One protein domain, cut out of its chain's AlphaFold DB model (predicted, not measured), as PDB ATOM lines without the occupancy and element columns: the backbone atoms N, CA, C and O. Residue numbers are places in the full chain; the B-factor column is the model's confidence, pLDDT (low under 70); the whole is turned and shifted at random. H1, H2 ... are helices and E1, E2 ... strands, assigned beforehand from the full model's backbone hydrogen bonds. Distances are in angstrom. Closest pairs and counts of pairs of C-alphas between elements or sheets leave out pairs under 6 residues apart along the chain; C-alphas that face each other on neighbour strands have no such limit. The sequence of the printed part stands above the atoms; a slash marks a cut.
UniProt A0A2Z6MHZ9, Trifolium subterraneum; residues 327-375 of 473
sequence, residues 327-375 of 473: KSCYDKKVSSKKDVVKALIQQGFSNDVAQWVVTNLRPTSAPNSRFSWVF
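Overview. This is residues 327 to 375 of the 473 residues of a protein of Trifolium subterraneum (UniProt A0A2Z6MHZ9). Two hairpins stand end to end, a helical one made by H1 and H2 and a small strand one made by E1 and E2, with H2 leading straight into E1 where they join. The turn between the helices, residues 346 to 350, lies at one end of the long axis, and the turn between the strands, residues 364 to 370, lies at the other. The printed part has 49 residues, with two named helices and then two named strands in the order H1, H2, E1, E2; the sheet has the order E1 - E2 and is antiparallel, and the class is mixed, helices and strands. The whole is compact, with a radius of gyration of the C-alphas of 10.5 A, yet elongated in outline, spanning 31 by 18 by 17 A.

Along the chain. Begin at C-alpha 327, at (124.200, 136.971, 185.068); residues 327 to 336 hold no named element. Then find C-alpha 337 at (120.966, 153.271, 180.667), where H1 begins; it runs over residues 337 to 345, 12.5 A from first to last C-alpha. After residues 346 to 350, look for H2 at residues 351 to 360, 15.3 A long, ending at C-alpha 360, at (130.714, 151.184, 181.561). The next residue opens E1, residues 361 to 363, 6.7 A long. Past residues 364 to 370 you reach E2, residues 371 to 373, 6.9 A long, ending at C-alpha 373, at (129.218, 146.687, 177.994).

Arrangement. Look first at H1 and H2, a helical hairpin: they touch, and their closest C-alphas, those of Val 341 and Ala 354, are 4.9 A apart. They run opposite ways at a steep tilt of 44 degrees. Every O i to N i+4 pair in H1 is within hydrogen-bond range, and in H2 4 of 6 are. Go on to E1 and E2, a hairpin of antiparallel neighbour strands with 142 degrees between their directions. Here N 362 and O 372 are 2.9 A apart, as are N 372 and O 362, both pairs within hydrogen-bond range. The C-alphas of Pro 363 and Phe 371, which face each other, are 4.3 A apart. Between H2 and E2 the closest C-alphas are those of Asn 360 and Trp 373, at 5.9 A; between H1 and E1 they are those of Lys 337 and Leu 361, at 7.7 A.

Size, cuts and confidence. The two C-alphas farthest apart are those of Gly 348 and Pro 367, 31.5 A from each other. The printed part has no cut. The links from H1 to H2 and from H2 to E1 are tight, and the link from E1 to E2, 7 residues, is short. The mean pLDDT of the printed part is 72.5; in this predicted model, look for values under 70 at residues 327 to 333, 347 to 350, 352 to 353 and 367 to 369.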
ATOM      1  N   LYS A 327     124.910 137.990 185.849       41.44
ATOM      2  CA  LYS A 327     124.200 136.971 185.068       41.44
ATOM      3  C   LYS A 327     122.756 137.374 184.747       41.44
ATOM      4  O   LYS A 327     122.326 137.236 183.606       41.44
ATOM      5  N   SER A 328     122.053 138.001 185.694       43.78
ATOM      6  CA  SER A 328     120.713 138.583 185.501       43.78
ATOM      7  C   SER A 328     120.666 139.737 184.479       43.78
ATOM      8  O   SER A 328     119.579 140.131 184.040       43.78
ATOM      9  N   CYS A 329     121.829 140.260 184.079       48.59
ATOM     10  CA  CYS A 329     122.051 141.273 183.050       48.59
ATOM     11  C   CYS A 329     122.842 140.764 181.825       48.59
ATOM     12  O   CYS A 329     122.959 141.534 180.873       48.59
ATOM     13  N   TYR A 330     123.359 139.522 181.799       49.31
ATOM     14  CA  TYR A 330     124.150 139.000 180.663       49.31
ATOM     15  C   TYR A 330     123.346 139.019 179.353       49.31
ATOM     16  O   TYR A 330     123.807 139.563 178.353       49.31
ATOM     17  N   ASP A 331     122.125 138.476 179.378       49.19
ATOM     18  CA  ASP A 331     121.305 138.269 178.173       49.19
ATOM     19  C   ASP A 331     120.350 139.439 177.862       49.19
ATOM     20  O   ASP A 331     119.614 139.427 176.869       49.19
ATOM     21  N   LYS A 332     120.338 140.487 178.696       53.00
ATOM     22  CA  LYS A 332     119.434 141.634 178.527       53.00
ATOM     23  C   LYS A 332     120.021 142.654 177.551       53.00
ATOM     24  O   LYS A 332     120.870 143.465 177.914       53.00
ATOM     25  N   LYS A 333     119.504 142.644 176.316       64.06
ATOM     26  CA  LYS A 333     119.705 143.690 175.292       64.06
ATOM     27  C   LYS A 333     119.557 145.084 175.918       64.06
ATOM     28  O   LYS A 333     118.458 145.464 176.317       64.06
ATOM     29  N   VAL A 334     120.641 145.858 176.000       72.31
ATOM     30  CA  VAL A 334     120.604 147.164 176.676       72.31
ATOM     31  C   VAL A 334     120.017 148.230 175.743       72.31
ATOM     32  O   VAL A 334     120.698 148.816 174.894       72.31
ATOM     33  N   SER A 335     118.718 148.468 175.919       75.69
ATOM     34  CA  SER A 335     117.904 149.531 175.314       75.69
ATOM     35  C   SER A 335     118.304 150.924 175.798       75.69
ATOM     36  O   SER A 335     118.477 151.844 174.998       75.69
ATOM     37  N   SER A 336     118.443 151.086 177.114       82.50
ATOM     38  CA  SER A 336     118.601 152.377 177.781       82.50
ATOM     39  C   SER A 336     119.393 152.226 179.080       82.50
ATOM     40  O   SER A 336     119.239 151.251 179.817       82.50
ATOM     41  N   LYS A 337     120.235 153.222 179.390       83.81
ATOM     42  CA  LYS A 337     120.966 153.271 180.667       83.81
ATOM     43  C   LYS A 337     120.022 153.422 181.867       83.81
ATOM     44  O   LYS A 337     120.304 152.857 182.916       83.81
ATOM     45  N   LYS A 338     118.887 154.121 181.710       85.25
ATOM     46  CA  LYS A 338     117.894 154.311 182.788       85.25
ATOM     47  C   LYS A 338     117.283 152.983 183.239       85.25
ATOM     48  O   LYS A 338     117.026 152.803 184.424       85.25
ATOM     49  N   ASP A 339     117.099 152.051 182.309       82.38
ATOM     50  CA  ASP A 339     116.474 150.750 182.559       82.38
ATOM     51  C   ASP A 339     117.402 149.888 183.434       82.38
ATOM     52  O   ASP A 339     116.955 149.254 184.390       82.38
ATOM     53  N   VAL A 340     118.714 149.943 183.163       80.25
ATOM     54  CA  VAL A 340     119.758 149.281 183.962       80.25
ATOM     55  C   VAL A 340     119.894 149.930 185.344       80.25
ATOM     56  O   VAL A 340     119.945 149.209 186.336       80.25
ATOM     57  N   VAL A 341     119.875 151.267 185.438       80.31
ATOM     58  CA  VAL A 341     119.884 151.978 186.734       80.31
ATOM     59  C   VAL A 341     118.681 151.570 187.588       80.31
ATOM     60  O   VAL A 341     118.848 151.190 188.745       80.31
ATOM     61  N   LYS A 342     117.472 151.566 187.009       80.50
ATOM     62  CA  LYS A 342     116.250 151.137 187.701       80.50
ATOM     63  C   LYS A 342     116.339 149.681 188.166       80.50
ATOM     64  O   LYS A 342     115.976 149.399 189.303       80.50
ATOM     65  N   ALA A 343     116.843 148.779 187.321       77.44
ATOM     66  CA  ALA A 343     117.013 147.372 187.677       77.44
ATOM     67  C   ALA A 343     118.000 147.177 188.843       77.44
ATOM     68  O   ALA A 343     117.721 146.388 189.739       77.44
ATOM     69  N   LEU A 344     119.111 147.922 188.876       73.75
ATOM     70  CA  LEU A 344     120.080 147.876 189.977       73.75
ATOM     71  C   LEU A 344     119.481 148.409 191.289       73.75
ATOM     72  O   LEU A 344     119.610 147.761 192.325       73.75
ATOM     73  N   ILE A 345     118.742 149.522 191.251       76.62
ATOM     74  CA  ILE A 345     118.039 150.050 192.436       76.62
ATOM     75  C   ILE A 345     116.989 149.045 192.947       76.62
ATOM     76  O   ILE A 345     116.888 148.804 194.147       76.62
ATOM     77  N   GLN A 346     116.267 148.368 192.046       75.38
ATOM     78  CA  GLN A 346     115.334 147.279 192.388       75.38
ATOM     79  C   GLN A 346     116.014 146.009 192.939       75.38
ATOM     80  O   GLN A 346     115.321 145.103 193.396       75.38
ATOM     81  N   GLN A 347     117.344 145.917 192.898       66.50
ATOM     82  CA  GLN A 347     118.140 144.859 193.533       66.50
ATOM     83  C   GLN A 347     118.857 145.348 194.808       66.50
ATOM     84  O   GLN A 347     119.722 144.651 195.330       66.50
ATOM     85  N   GLY A 348     118.501 146.532 195.325       66.31
ATOM     86  CA  GLY A 348     119.022 147.070 196.587       66.31
ATOM     87  C   GLY A 348     120.327 147.864 196.475       66.31
ATOM     88  O   GLY A 348     120.877 148.266 197.499       66.31
ATOM     89  N   PHE A 349     120.831 148.127 195.266       67.12
ATOM     90  CA  PHE A 349     121.986 149.012 195.078       67.12
ATOM     91  C   PHE A 349     121.576 150.482 195.222       67.12
ATOM     92  O   PHE A 349     120.482 150.874 194.814       67.12
ATOM     93  N   SER A 350     122.465 151.323 195.763       69.75
ATOM     94  CA  SER A 350     122.215 152.767 195.792       69.75
ATOM     95  C   SER A 350     122.154 153.341 194.374       69.75
ATOM     96  O   SER A 350     122.783 152.821 193.444       69.75
ATOM     97  N   ASN A 351     121.421 154.447 194.219       76.38
ATOM     98  CA  ASN A 351     121.337 155.191 192.962       76.38
ATOM     99  C   ASN A 351     122.724 155.486 192.373       76.38
ATOM    100  O   ASN A 351     122.928 155.338 191.172       76.38
ATOM    101  N   ASP A 352     123.687 155.835 193.220       65.88
ATOM    102  CA  ASP A 352     124.994 156.312 192.770       65.88
ATOM    103  C   ASP A 352     125.887 155.157 192.308       65.88
ATOM    104  O   ASP A 352     126.574 155.275 191.294       65.88
ATOM    105  N   VAL A 353     125.799 153.988 192.961       64.69
ATOM    106  CA  VAL A 353     126.422 152.750 192.461       64.69
ATOM    107  C   VAL A 353     125.781 152.335 191.136       64.69
ATOM    108  O   VAL A 353     126.493 152.003 190.189       64.69
ATOM    109  N   ALA A 354     124.452 152.409 191.026       70.50
ATOM    110  CA  ALA A 354     123.737 152.091 189.794       70.50
ATOM    111  C   ALA A 354     124.123 153.028 188.629       70.50
ATOM    112  O   ALA A 354     124.384 152.570 187.512       70.50
ATOM    113  N   GLN A 355     124.223 154.331 188.901       75.62
ATOM    114  CA  GLN A 355     124.622 155.366 187.949       75.62
ATOM    115  C   GLN A 355     126.105 155.246 187.552       75.62
ATOM    116  O   GLN A 355     126.448 155.416 186.380       75.62
ATOM    117  N   TRP A 356     126.982 154.881 188.493       73.88
ATOM    118  CA  TRP A 356     128.388 154.584 188.219       73.88
ATOM    119  C   TRP A 356     128.551 153.332 187.345       73.88
ATOM    120  O   TRP A 356     129.279 153.379 186.350       73.88
ATOM    121  N   VAL A 357     127.825 152.240 187.622       72.38
ATOM    122  CA  VAL A 357     127.881 151.006 186.813       72.38
ATOM    123  C   VAL A 357     127.578 151.297 185.338       72.38
ATOM    124  O   VAL A 357     128.322 150.850 184.461       72.38
ATOM    125  N   VAL A 358     126.558 152.110 185.034       80.19
ATOM    126  CA  VAL A 358     126.186 152.428 183.641       80.19
ATOM    127  C   VAL A 358     127.149 153.376 182.913       80.19
ATOM    128  O   VAL A 358     126.981 153.595 181.708       80.19
ATOM    129  N   THR A 359     128.200 153.898 183.558       79.75
ATOM    130  CA  THR A 359     129.308 154.560 182.835       79.75
ATOM    131  C   THR A 359     130.019 153.577 181.892       79.75
ATOM    132  O   THR A 359     130.365 153.943 180.768       79.75
ATOM    133  N   ASN A 360     130.082 152.297 182.278       78.88
ATOM    134  CA  ASN A 360     130.714 151.184 181.561       78.88
ATOM    135  C   ASN A 360     129.897 150.639 180.366       78.88
ATOM    136  O   ASN A 360     130.194 149.574 179.820       78.88
ATOM    137  N   LEU A 361     128.874 151.377 179.930       82.94
ATOM    138  CA  LEU A 361     128.095 151.115 178.718       82.94
ATOM    139  C   LEU A 361     128.510 152.080 177.596       82.94
ATOM    140  O   LEU A 361     128.255 153.288 177.689       82.94
ATOM    141  N   ARG A 362     129.089 151.553 176.511       83.31
ATOM    142  CA  ARG A 362     129.324 152.301 175.260       83.31
ATOM    143  C   ARG A 362     128.080 152.212 174.359       83.31
ATOM    144  O   ARG A 362     127.418 151.174 174.365       83.31
ATOM    145  N   PRO A 363     127.739 153.256 173.581       84.38
ATOM    146  CA  PRO A 363     126.759 153.131 172.502       84.38
ATOM    147  C   PRO A 363     127.213 152.087 171.473       84.38
ATOM    148  O   PRO A 363     128.410 151.960 171.217       84.38
ATOM    149  N   THR A 364     126.269 151.377 170.861       80.88
ATOM    150  CA  THR A 364     126.545 150.440 169.764       80.88
ATOM    151  C   THR A 364     125.522 150.588 168.641       80.88
ATOM    152  O   THR A 364     124.378 150.970 168.874       80.88
ATOM    153  N   SER A 365     125.948 150.292 167.414       73.94
ATOM    154  CA  SER A 365     125.118 150.326 166.200       73.94
ATOM    155  C   SER A 365     124.500 148.960 165.867       73.94
ATOM    156  O   SER A 365     124.003 148.761 164.762       73.94
ATOM    157  N   ALA A 366     124.558 147.996 166.792       71.62
ATOM    158  CA  ALA A 366     123.967 146.678 166.598       71.62
ATOM    159  C   ALA A 366     122.432 146.785 166.455       71.62
ATOM    160  O   ALA A 366     121.795 147.426 167.290       71.62
ATOM    161  N   PRO A 367     121.794 146.104 165.483       66.75
ATOM    162  CA  PRO A 367     120.368 146.289 165.171       66.75
ATOM    163  C   PRO A 367     119.394 145.856 166.285       66.75
ATOM    164  O   PRO A 367     118.187 146.007 166.139       66.75
ATOM    165  N   ASN A 368     119.900 145.299 167.390       66.88
ATOM    166  CA  ASN A 368     119.120 144.752 168.499       66.88
ATOM    167  C   ASN A 368     119.428 145.375 169.878       66.88
ATOM    168  O   ASN A 368     118.742 145.034 170.836       66.88
ATOM    169  N   SER A 369     120.422 146.265 170.004       69.06
ATOM    170  CA  SER A 369     120.819 146.887 171.282       69.06
ATOM    171  C   SER A 369     121.358 148.294 171.036       69.06
ATOM    172  O   SER A 369     122.130 148.484 170.103       69.06
ATOM    173  N   ARG A 370     121.020 149.277 171.883       79.62
ATOM    174  CA  ARG A 370     121.567 150.648 171.757       79.62
ATOM    175  C   ARG A 370     122.884 150.833 172.507       79.62
ATOM    176  O   ARG A 370     123.659 151.728 172.173       79.62
ATOM    177  N   PHE A 371     123.147 149.988 173.503       82.25
ATOM    178  CA  PHE A 371     124.388 149.979 174.271       82.25
ATOM    179  C   PHE A 371     124.977 148.569 174.376       82.25
ATOM    180  O   PHE A 371     124.260 147.569 174.319       82.25
ATOM    181  N   SER A 372     126.290 148.509 174.571       81.75
ATOM    182  CA  SER A 372     127.038 147.303 174.921       81.75
ATOM    183  C   SER A 372     127.994 147.600 176.075       81.75
ATOM    184  O   SER A 372     128.529 148.707 176.188       81.75
ATOM    185  N   TRP A 373     128.229 146.604 176.924       82.12
ATOM    186  CA  TRP A 373     129.218 146.687 177.994       82.12
ATOM    187  C   TRP A 373     130.641 146.807 177.432       82.12
ATOM    188  O   TRP A 373     130.951 146.267 176.373       82.12
ATOM    189  N   VAL A 374     131.515 147.499 178.167       83.25
ATOM    190  CA  VAL A 374     132.982 147.459 177.973       83.25
ATOM    191  C   VAL A 374     133.631 146.238 178.627       83.25
ATOM    192  O   VAL A 374     134.850 146.128 178.661       83.25
ATOM    193  N   PHE A 375     132.818 145.349 179.189       82.12
ATOM    194  CA  PHE A 375     133.242 144.173 179.923       82.12
ATOM    195  C   PHE A 375     132.661 142.919 179.276       82.12
ATOM    196  O   PHE A 375     131.478 142.889 178.928       82.12
TER     197      PHE A 375